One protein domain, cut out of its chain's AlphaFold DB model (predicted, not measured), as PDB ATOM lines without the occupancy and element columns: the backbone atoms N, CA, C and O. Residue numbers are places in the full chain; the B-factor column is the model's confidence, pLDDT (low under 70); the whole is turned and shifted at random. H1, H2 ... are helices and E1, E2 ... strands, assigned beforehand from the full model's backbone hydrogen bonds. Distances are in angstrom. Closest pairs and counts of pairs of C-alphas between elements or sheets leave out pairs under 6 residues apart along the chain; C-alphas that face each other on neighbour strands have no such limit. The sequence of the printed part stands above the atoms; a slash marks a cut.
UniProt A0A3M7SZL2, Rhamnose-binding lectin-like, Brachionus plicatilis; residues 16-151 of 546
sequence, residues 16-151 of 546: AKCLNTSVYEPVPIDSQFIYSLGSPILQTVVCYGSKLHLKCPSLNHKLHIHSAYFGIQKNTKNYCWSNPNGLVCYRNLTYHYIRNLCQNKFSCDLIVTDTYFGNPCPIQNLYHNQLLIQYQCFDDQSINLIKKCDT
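What this domain is: This is residues 16 to 151 of the 546 residues of the protein "Rhamnose-binding lectin-like" of Brachionus plicatilis (UniProt A0A3M7SZL2). A twisted four-stranded sheet, E1 E6 E3 E4, is covered over part of one face by the strand pair E2 E5, a small lopsided sandwich, two sheets face to face; H1 also packs on the larger sheet. Loops 73 to 87 and 118 to 129 lie toward one end of the long axis, H3 toward the other. The printed part has 136 residues, in order E1 E2 E3 E4 H1 E5 H2 E6 H3; both sheets are antiparallel. The class is mixed, with under half of the residues in named elements; the whole is compact, radius of gyration of the C-alphas 14.9 A, spans 46 by 28 by 26 A.

Where its parts are: E1, residues 42 to 47, begins at C-alpha 42 (34.513, 25.053, 100.746). E6 is residues 130 to 138, 25.6 A; E3, 62 to 72, 27.7 A, bends by 56 degrees at residue 66; E4 is 88 to 91. E2 is 51 to 55, E5 107 to 111, H1 93 to 102, 14.2 A, H2 114 to 117. H3, 140 to 146, ends at C-alpha 146 (40.235, 21.025, 86.429).

How they stand to each other: N 44 and O 133 join E1 to E6 within hydrogen-bond range at 2.9 A, N 64 and O 136 E3 to E6 at 2.8 A, N 72 and O 89 the hairpin E3 and E4 at 2.8 A, N 54 and O 108 E2 to E5 at 2.8 A. H1 is on the larger sheet, height 7.9 A, closest C-alphas Ala 68 of E3 and Tyr 95, 4.5 A. H2 and H3 only graze it. Every O i to N i+4 pair is within range in H1; H3 has 1 of 3, and 2 of 4 O i to N i+3 pairs; H2 is too short.

The domain as a whole: The C-alphas of Ile 123 and Gln 141, the farthest apart, are 46.5 A apart. The printed part has no cut. Links E3 to E4 and H2 to E6 are long. Mean pLDDT of the printed part is 74.5; residues under 70 include 16 to 22, 27 to 39 and 142 to 151.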
ATOM      1  N   ALA A  16      51.135  18.681  90.240       49.09
ATOM      2  CA  ALA A  16      51.445  18.552  91.665       49.09
ATOM      3  C   ALA A  16      50.522  19.359  92.611       49.09
ATOM      4  O   ALA A  16      50.620  19.204  93.824       49.09
ATOM      5  N   LYS A  17      49.647  20.235  92.089       58.66
ATOM      6  CA  LYS A  17      48.651  21.002  92.864       58.66
ATOM      7  C   LYS A  17      47.236  20.405  92.830       58.66
ATOM      8  O   LYS A  17      46.354  20.981  93.464       58.66
ATOM      9  N   CYS A  18      46.991  19.318  92.087       62.06
ATOM     10  CA  CYS A  18      45.709  18.609  92.166       62.06
ATOM     11  C   CYS A  18      45.595  17.949  93.554       62.06
ATOM     12  O   CYS A  18      46.561  17.358  94.042       62.06
ATOM     13  N   LEU A  19      44.426  18.036  94.194       63.09
ATOM     14  CA  LEU A  19      44.210  17.361  95.472       63.09
ATOM     15  C   LEU A  19      44.122  15.849  95.233       63.09
ATOM     16  O   LEU A  19      43.284  15.391  94.461       63.09
ATOM     17  N   ASN A  20      44.986  15.076  95.888       60.84
ATOM     18  CA  ASN A  20      44.999  13.618  95.776       60.84
ATOM     19  C   ASN A  20      44.271  12.989  96.970       60.84
ATOM     20  O   ASN A  20      44.877  12.343  97.822       60.84
ATOM     21  N   THR A  21      42.972  13.257  97.075       60.03
ATOM     22  CA  THR A  21      42.114  12.732  98.146       60.03
ATOM     23  C   THR A  21      40.931  11.996  97.546       60.03
ATOM     24  O   THR A  21      40.376  12.438  96.542       60.03
ATOM     25  N   SER A  22      40.509  10.907  98.186       68.62
ATOM     26  CA  SER A  22      39.318  10.163  97.773       68.62
ATOM     27  C   SER A  22      38.101  11.091  97.690       68.62
ATOM     28  O   SER A  22      37.746  11.756  98.662       68.62
ATOM     29  N   VAL A  23      37.424  11.101  96.537       71.12
ATOM     30  CA  VAL A  23      36.180  11.870  96.326       71.12
ATOM     31  C   VAL A  23      35.024  11.360  97.195       71.12
ATOM     32  O   VAL A  23      34.021  12.055  97.374       71.12
ATOM     33  N   TYR A  24      35.172  10.147  97.734       70.19
ATOM     34  CA  TYR A  24      34.201   9.507  98.609       70.19
ATOM     35  C   TYR A  24      34.605   9.590 100.078       70.19
ATOM     36  O   TYR A  24      33.704   9.600 100.896       70.19
ATOM     37  N   GLU A  25      35.895   9.680 100.420       70.62
ATOM     38  CA  GLU A  25      36.405   9.766 101.804       70.62
ATOM     39  C   GLU A  25      37.187  11.076 102.026       70.62
ATOM     40  O   GLU A  25      38.419  11.057 102.117       70.62
ATOM     41  N   PRO A  26      36.501  12.234 102.065       70.25
ATOM     42  CA  PRO A  26      37.172  13.520 102.155       70.25
ATOM     43  C   PRO A  26      37.834  13.765 103.510       70.25
ATOM     44  O   PRO A  26      37.303  13.414 104.562       70.25
ATOM     45  N   VAL A  27      38.978  14.448 103.469       67.75
ATOM     46  CA  VAL A  27      39.680  14.951 104.657       67.75
ATOM     47  C   VAL A  27      38.941  16.193 105.178       67.75
ATOM     48  O   VAL A  27      38.590  17.055 104.364       67.75
ATOM     49  N   PRO A  28      38.685  16.329 106.491       64.06
ATOM     50  CA  PRO A  28      37.894  17.423 107.032       64.06
ATOM     51  C   PRO A  28      38.719  18.715 107.051       64.06
ATOM     52  O   PRO A  28      39.902  18.718 107.391       64.06
ATOM     53  N   ILE A  29      38.090  19.831 106.686       67.81
ATOM     54  CA  ILE A  29      38.734  21.152 106.669       67.81
ATOM     55  C   ILE A  29      38.508  21.807 108.036       67.81
ATOM     56  O   ILE A  29      37.456  22.404 108.255       67.81
ATOM     57  N   ASP A  30      39.459  21.656 108.966       56.31
ATOM     58  CA  ASP A  30      39.225  21.991 110.386       56.31
ATOM     59  C   ASP A  30      39.651  23.413 110.811       56.31
ATOM     60  O   ASP A  30      39.254  23.861 111.878       56.31
ATOM     61  N   SER A  31      40.426  24.168 110.014       48.44
ATOM     62  CA  SER A  31      40.615  25.640 110.209       48.44
ATOM     63  C   SER A  31      41.608  26.337 109.262       48.44
ATOM     64  O   SER A  31      41.883  27.524 109.428       48.44
ATOM     65  N   GLN A  32      42.115  25.684 108.218       43.97
ATOM     66  CA  GLN A  32      42.892  26.358 107.171       43.97
ATOM     67  C   GLN A  32      42.260  26.032 105.824       43.97
ATOM     68  O   GLN A  32      42.090  24.861 105.492       43.97
ATOM     69  N   PHE A  33      41.857  27.052 105.061       50.50
ATOM     70  CA  PHE A  33      41.362  26.860 103.700       50.50
ATOM     71  C   PHE A  33      42.377  26.018 102.919       50.50
ATOM     72  O   PHE A  33      43.510  26.450 102.704       50.50
ATOM     73  N   ILE A  34      41.984  24.816 102.495       59.62
ATOM     74  CA  ILE A  34      42.798  24.037 101.567       59.62
ATOM     75  C   ILE A  34      42.628  24.708 100.206       59.62
ATOM     76  O   ILE A  34      41.538  24.707  99.633       59.62
ATOM     77  N   TYR A  35      43.684  25.349  99.713       61.72
ATOM     78  CA  TYR A  35      43.691  25.939  98.381       61.72
ATOM     79  C   TYR A  35      44.103  24.874  97.369       61.72
ATOM     80  O   TYR A  35      45.213  24.350  97.429       61.72
ATOM     81  N   SER A  36      43.231  24.596  96.405       63.94
ATOM     82  CA  SER A  36      43.562  23.795  95.226       63.94
ATOM     83  C   SER A  36      43.412  24.678  93.996       63.94
ATOM     84  O   SER A  36      42.425  25.405  93.864       63.94
ATOM     85  N   LEU A  37      44.433  24.675  93.135       65.44
ATOM     86  CA  LEU A  37      44.495  25.515  91.931       65.44
ATOM     87  C   LEU A  37      44.242  27.018  92.194       65.44
ATOM     88  O   LEU A  37      43.740  27.728  91.332       65.44
ATOM     89  N   GLY A  38      44.611  27.518  93.380       65.25
ATOM     90  CA  GLY A  38      44.479  28.936  93.744       65.25
ATOM     91  C   GLY A  38      43.104  29.361  94.275       65.25
ATOM     92  O   GLY A  38      42.965  30.514  94.675       65.25
ATOM     93  N   SER A  39      42.129  28.448  94.359       69.81
ATOM     94  CA  SER A  39      40.800  28.700  94.939       69.81
ATOM     95  C   SER A  39      40.589  27.901  96.233       69.81
ATOM     96  O   SER A  39      41.029  26.749  96.316       69.81
ATOM     97  N   PRO A  40      39.905  28.460  97.251       76.94
ATOM     98  CA  PRO A  40      39.634  27.742  98.492       76.94
ATOM     99  C   PRO A  40      38.615  26.619  98.268       76.94
ATOM    100  O   PRO A  40      37.616  26.807  97.569       76.94
ATOM    101  N   ILE A  41      38.854  25.460  98.883       80.25
ATOM    102  CA  ILE A  41      37.853  24.400  99.018       80.25
ATOM    103  C   ILE A  41      36.897  24.780 100.147       80.25
ATOM    104  O   ILE A  41      37.309  25.062 101.272       80.25
ATOM    105  N   LEU A  42      35.609  24.796  99.826       83.31
ATOM    106  CA  LEU A  42      34.513  25.053 100.746       83.31
ATOM    107  C   LEU A  42      33.900  23.722 101.176       83.31
ATOM    108  O   LEU A  42      33.745  22.824 100.352       83.31
ATOM    109  N   GLN A  43      33.520  23.607 102.447       86.19
ATOM    110  CA  GLN A  43      32.832  22.440 102.996       86.19
ATOM    111  C   GLN A  43      31.439  22.840 103.475       86.19
ATOM    112  O   GLN A  43      31.252  23.874 104.113       86.19
ATOM    113  N   THR A  44      30.446  22.015 103.176       86.62
ATOM    114  CA  THR A  44      29.076  22.185 103.659       86.62
ATOM    115  C   THR A  44      28.562  20.857 104.181       86.62
ATOM    116  O   THR A  44      28.756  19.822 103.546       86.62
ATOM    117  N   VAL A  45      27.913  20.904 105.343       87.56
ATOM    118  CA  VAL A  45      27.290  19.749 105.988       87.56
ATOM    119  C   VAL A  45      25.805  20.025 106.128       87.56
ATOM    120  O   VAL A  45      25.413  21.080 106.624       87.56
ATOM    121  N   VAL A  46      24.981  19.090 105.666       87.88
ATOM    122  CA  VAL A  46      23.523  19.190 105.701       87.88
ATOM    123  C   VAL A  46      22.958  17.914 106.292       87.88
ATOM    124  O   VAL A  46      23.228  16.819 105.802       87.88
ATOM    125  N   CYS A  47      22.169  18.056 107.348       87.75
ATOM    126  CA  CYS A  47      21.524  16.922 107.990       87.75
ATOM    127  C   CYS A  47      20.329  16.426 107.180       87.75
ATOM    128  O   CYS A  47      19.702  17.180 106.428       87.75
ATOM    129  N   TYR A  48      20.000  15.153 107.365       85.88
ATOM    130  CA  TYR A  48      18.794  14.547 106.825       85.88
ATOM    131  C   TYR A  48      17.545  15.416 107.066       85.88
ATOM    132  O   TYR A  48      17.375  16.027 108.119       85.88
ATOM    133  N   GLY A  49      16.666  15.488 106.067       82.19
ATOM    134  CA  GLY A  49      15.442  16.287 106.071       82.19
ATOM    135  C   GLY A  49      15.656  17.782 105.811       82.19
ATOM    136  O   GLY A  49      14.685  18.496 105.564       82.19
ATOM    137  N   SER A  50      16.901  18.270 105.819       87.81
ATOM    138  CA  SER A  50      17.217  19.685 105.601       87.81
ATOM    139  C   SER A  50      17.466  20.006 104.124       87.81
ATOM    140  O   SER A  50      17.742  19.129 103.300       87.81
ATOM    141  N   LYS A  51      17.372  21.294 103.773       87.62
ATOM    142  CA  LYS A  51      17.640  21.782 102.416       87.62
ATOM    143  C   LYS A  51      19.115  22.156 102.263       87.62
ATOM    144  O   LYS A  51      19.628  22.997 102.994       87.62
ATOM    145  N   LEU A  52      19.777  21.562 101.277       88.44
ATOM    146  CA  LEU A  52      21.084  21.991 100.798       88.44
ATOM    147  C   LEU A  52      20.927  23.250  99.945       88.44
ATOM    148  O   LEU A  52      20.084  23.274  99.048       88.44
ATOM    149  N   HIS A  53      21.791  24.237 100.180       89.00
ATOM    150  CA  HIS A  53      21.953  25.409  99.326       89.00
ATOM    151  C   HIS A  53      23.443  25.651  99.056       89.00
ATOM    152  O   HIS A  53      24.181  26.076  99.942       89.00
ATOM    153  N   LEU A  54      23.894  25.368  97.834       89.38
ATOM    154  CA  LEU A  54      25.241  25.689  97.359       89.38
ATOM    155  C   LEU A  54      25.175  26.911  96.449       89.38
ATOM    156  O   LEU A  54      24.357  26.944  95.530       89.38
ATOM    157  N   LYS A  55      26.056  27.891  96.656       88.56
ATOM    158  CA  LYS A  55      26.145  29.082  95.805       88.56
ATOM    159  C   LYS A  55      27.557  29.651  95.808       88.56
ATOM    160  O   LYS A  55      28.176  29.759  96.863       88.56
ATOM    161  N   CYS A  56      28.046  30.053  94.638       83.62
ATOM    162  CA  CYS A  56      29.333  30.730  94.545       83.62
ATOM    163  C   CYS A  56      29.237  32.218  94.943       83.62
ATOM    164  O   CYS A  56      28.264  32.880  94.575       83.62
ATOM    165  N   PRO A  57      30.243  32.774  95.652       77.12
ATOM    166  CA  PRO A  57      30.243  34.182  96.070       77.12
ATOM    167  C   PRO A  57      30.246  35.167  94.894       77.12
ATOM    168  O   PRO A  57      29.688  36.258  94.978       77.12
ATOM    169  N   SER A  58      30.883  34.783  93.788       77.62
ATOM    170  CA  SER A  58      31.014  35.600  92.586       77.62
ATOM    171  C   SER A  58      30.036  35.148  91.503       77.62
ATOM    172  O   SER A  58      29.945  33.960  91.202       77.62
ATOM    173  N   LEU A  59      29.367  36.107  90.854       72.88
ATOM    174  CA  LEU A  59      28.315  35.859  89.853       72.88
ATOM    175  C   LEU A  59      28.784  35.078  88.614       72.88
ATOM    176  O   LEU A  59      27.972  34.428  87.968       72.88
ATOM    177  N   ASN A  60      30.084  35.111  88.308       80.12
ATOM    178  CA  ASN A  60      30.666  34.436  87.142       80.12
ATOM    179  C   ASN A  60      31.370  33.115  87.489       80.12
ATOM    180  O   ASN A  60      32.038  32.544  86.632       80.12
ATOM    181  N   HIS A  61      31.270  32.649  88.738       86.44
ATOM    182  CA  HIS A  61      31.888  31.395  89.159       86.44
ATOM    183  C   HIS A  61      30.846  30.280  89.249       86.44
ATOM    184  O   HIS A  61      29.756  30.468  89.786       86.44
ATOM    185  N   LYS A  62      31.203  29.105  88.741       88.38
ATOM    186  CA  LYS A  62      30.388  27.894  88.759       88.38
ATOM    187  C   LYS A  62      30.927  26.907  89.789       88.38
ATOM    188  O   LYS A  62      32.126  26.866  90.068       88.38
ATOM    189  N   LEU A  63      30.019  26.099  90.323       89.69
ATOM    190  CA  LEU A  63      30.295  25.046  91.288       89.69
ATOM    191  C   LEU A  63      31.094  23.916  90.635       89.69
ATOM    192  O   LEU A  63      30.704  23.365  89.602       89.69
ATOM    193  N   HIS A  64      32.177  23.525  91.292       87.06
ATOM    194  CA  HIS A  64      32.892  22.290  91.033       87.06
ATOM    195  C   HIS A  64      32.852  21.414  92.279       87.06
ATOM    196  O   HIS A  64      33.342  21.810  93.334       87.06
ATOM    197  N   ILE A  65      32.225  20.247  92.159       86.88
ATOM    198  CA  ILE A  65      32.067  19.302  93.260       86.88
ATOM    199  C   ILE A  65      33.334  18.465  93.349       86.88
ATOM    200  O   ILE A  65      33.639  17.690  92.443       86.88
ATOM    201  N   HIS A  66      34.039  18.625  94.458       80.19
ATOM    202  CA  HIS A  66      35.307  17.966  94.715       80.19
ATOM    203  C   HIS A  66      35.091  16.600  95.377       80.19
ATOM    204  O   HIS A  66      35.621  15.589  94.929       80.19
ATOM    205  N   SER A  67      34.244  16.544  96.403       82.44
ATOM    206  CA  SER A  67      33.898  15.307  97.107       82.44
ATOM    207  C   SER A  67      32.484  15.403  97.668       82.44
ATOM    208  O   SER A  67      32.000  16.496  97.984       82.44
ATOM    209  N   ALA A  68      31.797  14.267  97.774       85.44
ATOM    210  CA  ALA A  68      30.549  14.206  98.520       85.44
ATOM    211  C   ALA A  68      30.248  12.789  99.002       85.44
ATOM    212  O   ALA A  68      30.372  11.825  98.243       85.44
ATOM    213  N   TYR A  69      29.753  12.677 100.231       86.19
ATOM    214  CA  TYR A  69      29.197  11.434 100.753       86.19
ATOM    215  C   TYR A  69      27.897  11.705 101.511       86.19
ATOM    216  O   TYR A  69      27.658  12.803 102.012       86.19
ATOM    217  N   PHE A  70      27.053  10.677 101.575       85.38
ATOM    218  CA  PHE A  70      25.835  10.675 102.376       85.38
ATOM    219  C   PHE A  70      25.878   9.471 103.310       85.38
ATOM    220  O   PHE A  70      26.060   8.348 102.828       85.38
ATOM    221  N   GLY A  71      25.770   9.720 104.615       83.62
ATOM    222  CA  GLY A  71      25.910   8.711 105.665       83.62
ATOM    223  C   GLY A  71      26.841   9.175 106.788       83.62
ATOM    224  O   GLY A  71      26.828  10.350 107.148       83.62
ATOM    225  N   ILE A  72      27.640   8.253 107.324       80.44
ATOM    226  CA  ILE A  72      28.566   8.434 108.449       80.44
ATOM    227  C   ILE A  72      29.967   7.981 108.017       80.44
ATOM    228  O   ILE A  72      30.136   6.873 107.497       80.44
ATOM    229  N   GLN A  73      30.980   8.822 108.252       75.12
ATOM    230  CA  GLN A  73      32.377   8.524 107.925       75.12
ATOM    231  C   GLN A  73      33.346   8.827 109.060       75.12
ATOM    232  O   GLN A  73      33.146   9.763 109.826       75.12
ATOM    233  N   LYS A  74      34.445   8.065 109.098       73.25
ATOM    234  CA  LYS A  74      35.529   8.191 110.079       73.25
ATOM    235  C   LYS A  74      36.316   9.492 109.948       73.25
ATOM    236  O   LYS A  74      36.607  10.152 110.938       73.25
ATOM    237  N   ASN A  75      36.655   9.859 108.713       67.19
ATOM    238  CA  ASN A  75      37.538  10.990 108.433       67.19
ATOM    239  C   ASN A  75      36.835  12.334 108.580       67.19
ATOM    240  O   ASN A  75      37.435  13.359 108.326       67.19
ATOM    241  N   THR A  76      35.569  12.380 108.969       69.12
ATOM    242  CA  THR A  76      34.839  13.639 109.086       69.12
ATOM    243  C   THR A  76      34.042  13.639 110.364       69.12
ATOM    244  O   THR A  76      33.422  12.638 110.710       69.12
ATOM    245  N   LYS A  77      34.016  14.778 111.048       73.94
ATOM    246  CA  LYS A  77      33.191  14.937 112.239       73.94
ATOM    247  C   LYS A  77      31.721  14.666 111.895       73.94
ATOM    248  O   LYS A  77      31.223  15.109 110.857       73.94
ATOM    249  N   ASN A  78      31.029  13.942 112.766       75.06
ATOM    250  CA  ASN A  78      29.586  13.761 112.658       75.06
ATOM    251  C   ASN A  78      28.907  14.959 113.327       75.06
ATOM    252  O   ASN A  78      28.977  15.132 114.542       75.06
ATOM    253  N   TYR A  79      28.327  15.838 112.513       79.69
ATOM    254  CA  TYR A  79      27.696  17.081 112.960       79.69
ATOM    255  C   TYR A  79      26.209  16.884 113.256       79.69
ATOM    256  O   TYR A  79      25.656  17.568 114.110       79.69
ATOM    257  N   CYS A  80      25.572  15.948 112.553       79.44
ATOM    258  CA  CYS A  80      24.137  15.692 112.666       79.44
ATOM    259  C   CYS A  80      23.781  14.671 113.757       79.44
ATOM    260  O   CYS A  80      22.612  14.570 114.131       79.44
ATOM    261  N   TRP A  81      24.772  13.927 114.272       73.88
ATOM    262  CA  TRP A  81      24.617  12.984 115.383       73.88
ATOM    263  C   TRP A  81      25.971  12.595 116.008       73.88
ATOM    264  O   TRP A  81      26.991  12.561 115.328       73.88
ATOM    265  N   SER A  82      25.977  12.264 117.301       64.69
ATOM    266  CA  SER A  82      27.041  11.521 117.981       64.69
ATOM    267  C   SER A  82      27.049  10.053 117.530       64.69
ATOM    268  O   SER A  82      26.000   9.420 117.510       64.69
ATOM    269  N   ASN A  83      28.216   9.506 117.179       64.31
ATOM    270  CA  ASN A  83      28.388   8.110 116.756       64.31
ATOM    271  C   ASN A  83      28.951   7.267 117.920       64.31
ATOM    272  O   ASN A  83      30.171   7.134 118.019       64.31
ATOM    273  N   PRO A  84      28.109   6.716 118.816       53.97
ATOM    274  CA  PRO A  84      28.570   6.019 120.019       53.97
ATOM    275  C   PRO A  84      29.247   4.667 119.740       53.97
ATOM    276  O   PRO A  84      29.970   4.175 120.597       53.97
ATOM    277  N   ASN A  85      29.047   4.080 118.553       58.50
ATOM    278  CA  ASN A  85      29.439   2.696 118.255       58.50
ATOM    279  C   ASN A  85      30.507   2.573 117.154       58.50
ATOM    280  O   ASN A  85      30.763   1.469 116.679       58.50
ATOM    281  N   GLY A  86      31.097   3.684 116.696       63.69
ATOM    282  CA  GLY A  86      32.125   3.659 115.644       63.69
ATOM    283  C   GLY A  86      31.627   3.133 114.290       63.69
ATOM    284  O   GLY A  86      32.409   2.607 113.505       63.69
ATOM    285  N   LEU A  87      30.325   3.250 114.004       69.56
ATOM    286  CA  LEU A  87      29.732   2.757 112.760       69.56
ATOM    287  C   LEU A  87      30.210   3.596 111.562       69.56
ATOM    288  O   LEU A  87      30.096   4.822 111.595       69.56
ATOM    289  N   VAL A  88      30.682   2.947 110.492       76.50
ATOM    290  CA  VAL A  88      30.994   3.588 109.201       76.50
ATOM    291  C   VAL A  88      30.069   3.042 108.129       76.50
ATOM    292  O   VAL A  88      29.973   1.836 107.908       76.50
ATOM    293  N   CYS A  89      29.365   3.951 107.462       78.25
ATOM    294  CA  CYS A  89      28.264   3.584 106.594       78.25
ATOM    295  C   CYS A  89      27.956   4.733 105.632       78.25
ATOM    296  O   CYS A  89      27.468   5.784 106.041       78.25
ATOM    297  N   TYR A  90      28.263   4.567 104.344       80.31
ATOM    298  CA  TYR A  90      28.029   5.612 103.348       80.31
ATOM    299  C   TYR A  90      27.838   5.042 101.941       80.31
ATOM    300  O   TYR A  90      28.198   3.903 101.635       80.31
ATOM    301  N   ARG A  91      27.282   5.868 101.049       72.31
ATOM    302  CA  ARG A  91      27.068   5.508  99.643       72.31
ATOM    303  C   ARG A  91      28.062   6.224  98.727       72.31
ATOM    304  O   ARG A  91      28.078   7.450  98.667       72.31
ATOM    305  N   ASN A  92      28.852   5.469  97.963       66.94
ATOM    306  CA  ASN A  92      29.821   6.033  97.010       66.94
ATOM    307  C   ASN A  92      29.137   6.737  95.815       66.94
ATOM    308  O   ASN A  92      29.670   7.685  95.248       66.94
ATOM    309  N   LEU A  93      27.903   6.356  95.473       71.06
ATOM    310  CA  LEU A  93      27.139   6.982  94.389       71.06
ATOM    311  C   LEU A  93      26.725   8.429  94.693       71.06
ATOM    312  O   LEU A  93      26.365   9.158  93.767       71.06
ATOM    313  N   THR A  94      26.798   8.866  95.954       81.44
ATOM    314  CA  THR A  94      26.430  10.228  96.356       81.44
ATOM    315  C   THR A  94      27.243  11.283  95.616       81.44
ATOM    316  O   THR A  94      26.659  12.237  95.108       81.44
ATOM    317  N   TYR A  95      28.558  11.096  95.469       84.12
ATOM    318  CA  TYR A  95      29.401  12.015  94.702       84.12
ATOM    319  C   TYR A  95      28.921  12.167  93.260       84.12
ATOM    320  O   TYR A  95      28.707  13.286  92.799       84.12
ATOM    321  N   HIS A  96      28.679  11.056  92.560       78.00
ATOM    322  CA  HIS A  96      28.207  11.098  91.176       78.00
ATOM    323  C   HIS A  96      26.846  11.778  91.062       78.00
ATOM    324  O   HIS A  96      26.631  12.573  90.151       78.00
ATOM    325  N   TYR A  97      25.946  11.508  92.005       80.50
ATOM    326  CA  TYR A  97      24.625  12.117  92.030       80.50
ATOM    327  C   TYR A  97      24.696  13.638  92.247       80.50
ATOM    328  O   TYR A  97      24.154  14.403  91.447       80.50
ATOM    329  N   ILE A  98      25.430  14.093  93.268       85.94
ATOM    330  CA  ILE A  98      25.630  15.522  93.559       85.94
ATOM    331  C   ILE A  98      26.375  16.216  92.421       85.94
ATOM    332  O   ILE A  98      25.994  17.314  92.022       85.94
ATOM    333  N   ARG A  99      27.402  15.583  91.849       85.38
ATOM    334  CA  ARG A  99      28.129  16.119  90.695       85.38
ATOM    335  C   ARG A  99      27.196  16.280  89.499       85.38
ATOM    336  O   ARG A  99      27.133  17.363  88.940       85.38
ATOM    337  N   ASN A 100      26.400  15.272  89.154       81.94
ATOM    338  CA  ASN A 100      25.450  15.375  88.042       81.94
ATOM    339  C   ASN A 100      24.409  16.487  88.254       81.94
ATOM    340  O   ASN A 100      24.009  17.151  87.299       81.94
ATOM    341  N   LEU A 101      23.983  16.712  89.500       85.19
ATOM    342  CA  LEU A 101      23.000  17.741  89.822       85.19
ATOM    343  C   LEU A 101      23.582  19.151  89.930       85.19
ATOM    344  O   LEU A 101      22.915  20.096  89.507       85.19
ATOM    345  N   CYS A 102      24.771  19.313  90.508       88.81
ATOM    346  CA  CYS A 102      25.296  20.609  90.944       88.81
ATOM    347  C   CYS A 102      26.511  21.100  90.147       88.81
ATOM    348  O   CYS A 102      26.797  22.297  90.163       88.81
ATOM    349  N   GLN A 103      27.231  20.220  89.446       87.75
ATOM    350  CA  GLN A 103      28.434  20.588  88.697       87.75
ATOM    351  C   GLN A 103      28.122  21.628  87.611       87.75
ATOM    352  O   GLN A 103      27.128  21.527  86.894       87.75
ATOM    353  N   ASN A 104      29.016  22.606  87.454       84.44
ATOM    354  CA  ASN A 104      28.947  23.680  86.459       84.44
ATOM    355  C   ASN A 104      27.713  24.600  86.574       84.44
ATOM    356  O   ASN A 104      27.412  25.338  85.633       84.44
ATOM    357  N   LYS A 105      27.012  24.599  87.714       88.69
ATOM    358  CA  LYS A 105      25.910  25.530  88.004       88.69
ATOM    359  C   LYS A 105      26.374  26.682  88.895       88.69
ATOM    360  O   LYS A 105      27.341  26.540  89.633       88.69
ATOM    361  N   PHE A 106      25.676  27.815  88.851       86.69
ATOM    362  CA  PHE A 106      25.943  28.962  89.738       86.69
ATOM    363  C   PHE A 106      25.406  28.749  91.163       86.69
ATOM    364  O   PHE A 106      25.965  29.262  92.135       86.69
ATOM    365  N   SER A 107      24.330  27.972  91.282       89.00
ATOM    366  CA  SER A 107      23.750  27.533  92.547       89.00
ATOM    367  C   SER A 107      23.142  26.136  92.415       89.00
ATOM    368  O   SER A 107      22.787  25.706  91.313       89.00
ATOM    369  N   CYS A 108      23.028  25.422  93.532       91.75
ATOM    370  CA  CYS A 108      22.399  24.110  93.601       91.75
ATOM    371  C   CYS A 108      21.577  23.970  94.881       91.75
ATOM    372  O   CYS A 108      22.091  24.192  95.977       91.75
ATOM    373  N   ASP A 109      20.322  23.559  94.728       88.50
ATOM    374  CA  ASP A 109      19.376  23.346  95.816       88.50
ATOM    375  C   ASP A 109      18.804  21.931  95.737       88.50
ATOM    376  O   ASP A 109      18.343  21.510  94.675       88.50
ATOM    377  N   LEU A 110      18.792  21.206  96.856       88.50
ATOM    378  CA  LEU A 110      18.089  19.924  96.973       88.50
ATOM    379  C   LEU A 110      17.709  19.646  98.427       88.50
ATOM    380  O   LEU A 110      18.326  20.172  99.349       88.50
ATOM    381  N   ILE A 111      16.688  18.819  98.637       82.06
ATOM    382  CA  ILE A 111      16.306  18.358  99.976       82.06
ATOM    383  C   ILE A 111      17.018  17.031 100.229       82.06
ATOM    384  O   ILE A 111      17.003  16.141  99.380       82.06
ATOM    385  N   VAL A 112      17.682  16.918 101.376       84.31
ATOM    386  CA  VAL A 112      18.482  15.745 101.726       84.31
ATOM    387  C   VAL A 112      17.576  14.674 102.326       84.31
ATOM    388  O   VAL A 112      17.273  14.708 103.511       84.31
ATOM    389  N   THR A 113      17.122  13.726 101.509       78.38
ATOM    390  CA  THR A 113      16.206  12.648 101.921       78.38
ATOM    391  C   THR A 113      16.602  11.300 101.323       78.38
ATOM    392  O   THR A 113      17.293  11.229 100.301       78.38
ATOM    393  N   ASP A 114      16.090  10.216 101.912       70.50
ATOM    394  CA  ASP A 114      16.340   8.838 101.460       70.50
ATOM    395  C   ASP A 114      15.809   8.583 100.042       70.50
ATOM    396  O   ASP A 114      16.291   7.699  99.338       70.50
ATOM    397  N   THR A 115      14.857   9.393  99.573       68.75
ATOM    398  CA  THR A 115      14.323   9.316  98.205       68.75
ATOM    399  C   THR A 115      15.396   9.531  97.138       68.75
ATOM    400  O   THR A 115      15.295   8.965  96.053       68.75
ATOM    401  N   TYR A 116      16.417  10.341  97.427       66.62
ATOM    402  CA  TYR A 116      17.474  10.673  96.469       66.62
ATOM    403  C   TYR A 116      18.730   9.825  96.672       66.62
ATOM    404  O   TYR A 116      19.374   9.420  95.702       66.62
ATOM    405  N   PHE A 117      19.069   9.522  97.925       69.44
ATOM    406  CA  PHE A 117      20.337   8.878  98.270       69.44
ATOM    407  C   PHE A 117      20.189   7.431  98.756       69.44
ATOM    408  O   PHE A 117      21.197   6.727  98.823       69.44
ATOM    409  N   GLY A 118      18.967   6.942  98.984       68.81
ATOM    410  CA  GLY A 118      18.707   5.724  99.754       68.81
ATOM    411  C   GLY A 118      19.004   5.933 101.241       68.81
ATOM    412  O   GLY A 118      19.567   6.962 101.607       68.81
ATOM    413  N   ASN A 119      18.670   4.954 102.083       71.69
ATOM    414  CA  ASN A 119      19.106   4.955 103.476       71.69
ATOM    415  C   ASN A 119      20.360   4.075 103.613       71.69
ATOM    416  O   ASN A 119      20.224   2.850 103.638       71.69
ATOM    417  N   PRO A 120      21.576   4.654 103.669       71.00
ATOM    418  CA  PRO A 120      22.789   3.862 103.817       71.00
ATOM    419  C   PRO A 120      22.812   3.087 105.145       71.00
ATOM    420  O   PRO A 120      23.401   2.009 105.172       71.00
ATOM    421  N   CYS A 121      22.154   3.584 106.207       74.00
ATOM    422  CA  CYS A 121      22.255   3.069 107.579       74.00
ATOM    423  C   CYS A 121      20.858   2.734 108.167       74.00
ATOM    424  O   CYS A 121      20.291   3.520 108.929       74.00
ATOM    425  N   PRO A 122      20.263   1.576 107.817       58.19
ATOM    426  CA  PRO A 122      18.821   1.341 107.976       58.19
ATOM    427  C   PRO A 122      18.303   1.007 109.387       58.19
ATOM    428  O   PRO A 122      17.103   1.128 109.618       58.19
ATOM    429  N   ILE A 123      19.142   0.600 110.345       51.31
ATOM    430  CA  ILE A 123      18.644  -0.111 111.547       51.31
ATOM    431  C   ILE A 123      18.247   0.822 112.709       51.31
ATOM    432  O   ILE A 123      17.676   0.374 113.696       51.31
ATOM    433  N   GLN A 124      18.488   2.132 112.611       51.75
ATOM    434  CA  GLN A 124      18.281   3.044 113.751       51.75
ATOM    435  C   GLN A 124      17.033   3.929 113.673       51.75
ATOM    436  O   GLN A 124      16.804   4.728 114.571       51.75
ATOM    437  N   ASN A 125      16.201   3.791 112.640       50.97
ATOM    438  CA  ASN A 125      14.930   4.510 112.511       50.97
ATOM    439  C   ASN A 125      14.973   6.050 112.667       50.97
ATOM    440  O   ASN A 125      13.922   6.645 112.883       50.97
ATOM    441  N   LEU A 126      16.117   6.736 112.543       51.47
ATOM    442  CA  LEU A 126      16.167   8.189 112.730       51.47
ATOM    443  C   LEU A 126      17.165   8.892 111.790       51.47
ATOM    444  O   LEU A 126      18.353   8.597 111.794       51.47
ATOM    445  N   TYR A 127      16.633   9.804 110.972       55.88
ATOM    446  CA  TYR A 127      17.039  11.184 110.620       55.88
ATOM    447  C   TYR A 127      18.478  11.701 110.867       55.88
ATOM    448  O   TYR A 127      18.674  12.907 111.009       55.88
ATOM    449  N   HIS A 128      19.499  10.852 110.895       69.00
ATOM    450  CA  HIS A 128      20.832  11.231 111.369       69.00
ATOM    451  C   HIS A 128      21.948  11.104 110.325       69.00
ATOM    452  O   HIS A 128      23.097  11.453 110.601       69.00
ATOM    453  N   ASN A 129      21.618  10.651 109.111       78.12
ATOM    454  CA  ASN A 129      22.537  10.716 107.980       78.12
ATOM    455  C   ASN A 129      22.914  12.181 107.708       78.12
ATOM    456  O   ASN A 129      22.053  13.067 107.719       78.12
ATOM    457  N   GLN A 130      24.190  12.434 107.421       86.12
ATOM    458  CA  GLN A 130      24.645  13.744 106.970       86.12
ATOM    459  C   GLN A 130      25.112  13.676 105.522       86.12
ATOM    460  O   GLN A 130      25.744  12.711 105.092       86.12
ATOM    461  N   LEU A 131      24.780  14.713 104.764       87.94
ATOM    462  CA  LEU A 131      25.365  14.997 103.467       87.94
ATOM    463  C   LEU A 131      26.516  15.972 103.689       87.94
ATOM    464  O   LEU A 131      26.286  17.122 104.064       87.94
ATOM    465  N   LEU A 132      27.744  15.523 103.450       89.12
ATOM    466  CA  LEU A 132      28.918  16.388 103.434       89.12
ATOM    467  C   LEU A 132      29.365  16.571 101.990       89.12
ATOM    468  O   LEU A 132      29.523  15.598 101.256       89.12
ATOM    469  N   ILE A 133      29.558  17.825 101.589       88.12
ATOM    470  CA  ILE A 133      30.012  18.202 100.250       88.12
ATOM    471  C   ILE A 133      31.210  19.124 100.399       88.12
ATOM    472  O   ILE A 133      31.127  20.134 101.103       88.12
ATOM    473  N   GLN A 134      32.293  18.813  99.693       86.75
ATOM    474  CA  GLN A 134      33.366  19.766  99.451       86.75
ATOM    475  C   GLN A 134      33.315  20.220  98.001       86.75
ATOM    476  O   GLN A 134      33.169  19.414  97.077       86.75
ATOM    477  N   TYR A 135      33.406  21.525  97.793       86.50
ATOM    478  CA  TYR A 135      33.277  22.126  96.479       86.50
ATOM    479  C   TYR A 135      34.157  23.360  96.351       86.50
ATOM    480  O   TYR A 135      34.640  23.929  97.327       86.50
ATOM    481  N   GLN A 136      34.359  23.778  95.114       86.31
ATOM    482  CA  GLN A 136      35.089  24.982  94.762       86.31
ATOM    483  C   GLN A 136      34.284  25.802  93.763       86.31
ATOM    484  O   GLN A 136      33.351  25.312  93.123       86.31
ATOM    485  N   CYS A 137      34.667  27.064  93.628       86.62
ATOM    486  CA  CYS A 137      34.067  28.003  92.700       86.62
ATOM    487  C   CYS A 137      35.114  28.433  91.679       86.62
ATOM    488  O   CYS A 137      36.186  28.902  92.059       86.62
ATOM    489  N   PHE A 138      34.790  28.286  90.396       82.75
ATOM    490  CA  PHE A 138      35.707  28.574  89.294       82.75
ATOM    491  C   PHE A 138      35.022  29.319  88.158       82.75
ATOM    492  O   PHE A 138      33.841  29.103  87.895       82.75
ATOM    493  N   ASP A 139      35.772  30.170  87.466       80.88
ATOM    494  CA  ASP A 139      35.330  30.779  86.216       80.88
ATOM    495  C   ASP A 139      35.429  29.802  85.025       80.88
ATOM    496  O   ASP A 139      36.029  28.726  85.102       80.88
ATOM    497  N   ASP A 140      34.833  30.182  83.894       74.38
ATOM    498  CA  ASP A 140      34.793  29.344  82.689       74.38
ATOM    499  C   ASP A 140      36.182  29.023  82.108       74.38
ATOM    500  O   ASP A 140      36.354  27.990  81.455       74.38
ATOM    501  N   GLN A 141      37.189  29.862  82.372       70.50
ATOM    502  CA  GLN A 141      38.567  29.637  81.927       70.50
ATOM    503  C   GLN A 141      39.259  28.545  82.761       70.50
ATOM    504  O   GLN A 141      40.002  27.726  82.215       70.50
ATOM    505  N   SER A 142      38.953  28.467  84.058       69.31
ATOM    506  CA  SER A 142      39.554  27.521  85.006       69.31
ATOM    507  C   SER A 142      38.928  26.117  84.959       69.31
ATOM    508  O   SER A 142      39.607  25.122  85.218       69.31
ATOM    509  N   ILE A 143      37.660  25.993  84.544       66.81
ATOM    510  CA  ILE A 143      36.931  24.706  84.462       66.81
ATOM    511  C   ILE A 143      37.589  23.705  83.501       66.81
ATOM    512  O   ILE A 143      37.601  22.502  83.765       66.81
ATOM    513  N   ASN A 144      38.169  24.166  82.388       64.12
ATOM    514  CA  ASN A 144      38.841  23.276  81.435       64.12
ATOM    515  C   ASN A 144      40.180  22.727  81.960       64.12
ATOM    516  O   ASN A 144      40.644  21.694  81.477       64.12
ATOM    517  N   LEU A 145      40.774  23.382  82.962       62.59
ATOM    518  CA  LEU A 145      42.029  22.968  83.592       62.59
ATOM    519  C   LEU A 145      41.780  21.901  84.673       62.59
ATOM    520  O   LEU A 145      42.554  20.954  84.784       62.59
ATOM    521  N   ILE A 146      40.651  21.982  85.383       65.88
ATOM    522  CA  ILE A 146      40.235  21.025  86.429       65.88
ATOM    523  C   ILE A 146      39.812  19.671  85.856       65.88
ATOM    524  O   ILE A 146      40.106  18.634  86.442       65.88
ATOM    525  N   LYS A 147      39.210  19.652  84.658       65.12
ATOM    526  CA  LYS A 147      38.849  18.405  83.956       65.12
ATOM    527  C   LYS A 147      40.037  17.451  83.754       65.12
ATOM    528  O   LYS A 147      39.815  16.260  83.575       65.12
ATOM    529  N   LYS A 148      41.279  17.960  83.777       63.97
ATOM    530  CA  LYS A 148      42.511  17.154  83.720       63.97
ATOM    531  C   LYS A 148      42.929  16.571  85.080       63.97
ATOM    532  O   LYS A 148      43.643  15.580  85.079       63.97
ATOM    533  N   CYS A 149      42.507  17.160  86.205       62.81
ATOM    534  CA  CYS A 149      42.727  16.614  87.554       62.81
ATOM    535  C   CYS A 149      41.699  15.517  87.914       62.81
ATOM    536  O   CYS A 149      42.025  14.609  88.670       62.81
ATOM    537  N   ASP A 150      40.487  15.560  87.346       61.75
ATOM    538  CA  ASP A 150      39.373  14.631  87.638       61.75
ATOM    539  C   ASP A 150      39.578  13.180  87.124       61.75
ATOM    540  O   ASP A 150      38.640  12.382  87.114       61.75
ATOM    541  N   THR A 151      40.779  12.803  86.670       53.97
ATOM    542  CA  THR A 151      41.033  11.510  86.004       53.97
ATOM    543  C   THR A 151      41.295  10.336  86.950       53.97
ATOM    544  O   THR A 151      41.361   9.206  86.478       53.97
TER     545      THR A 151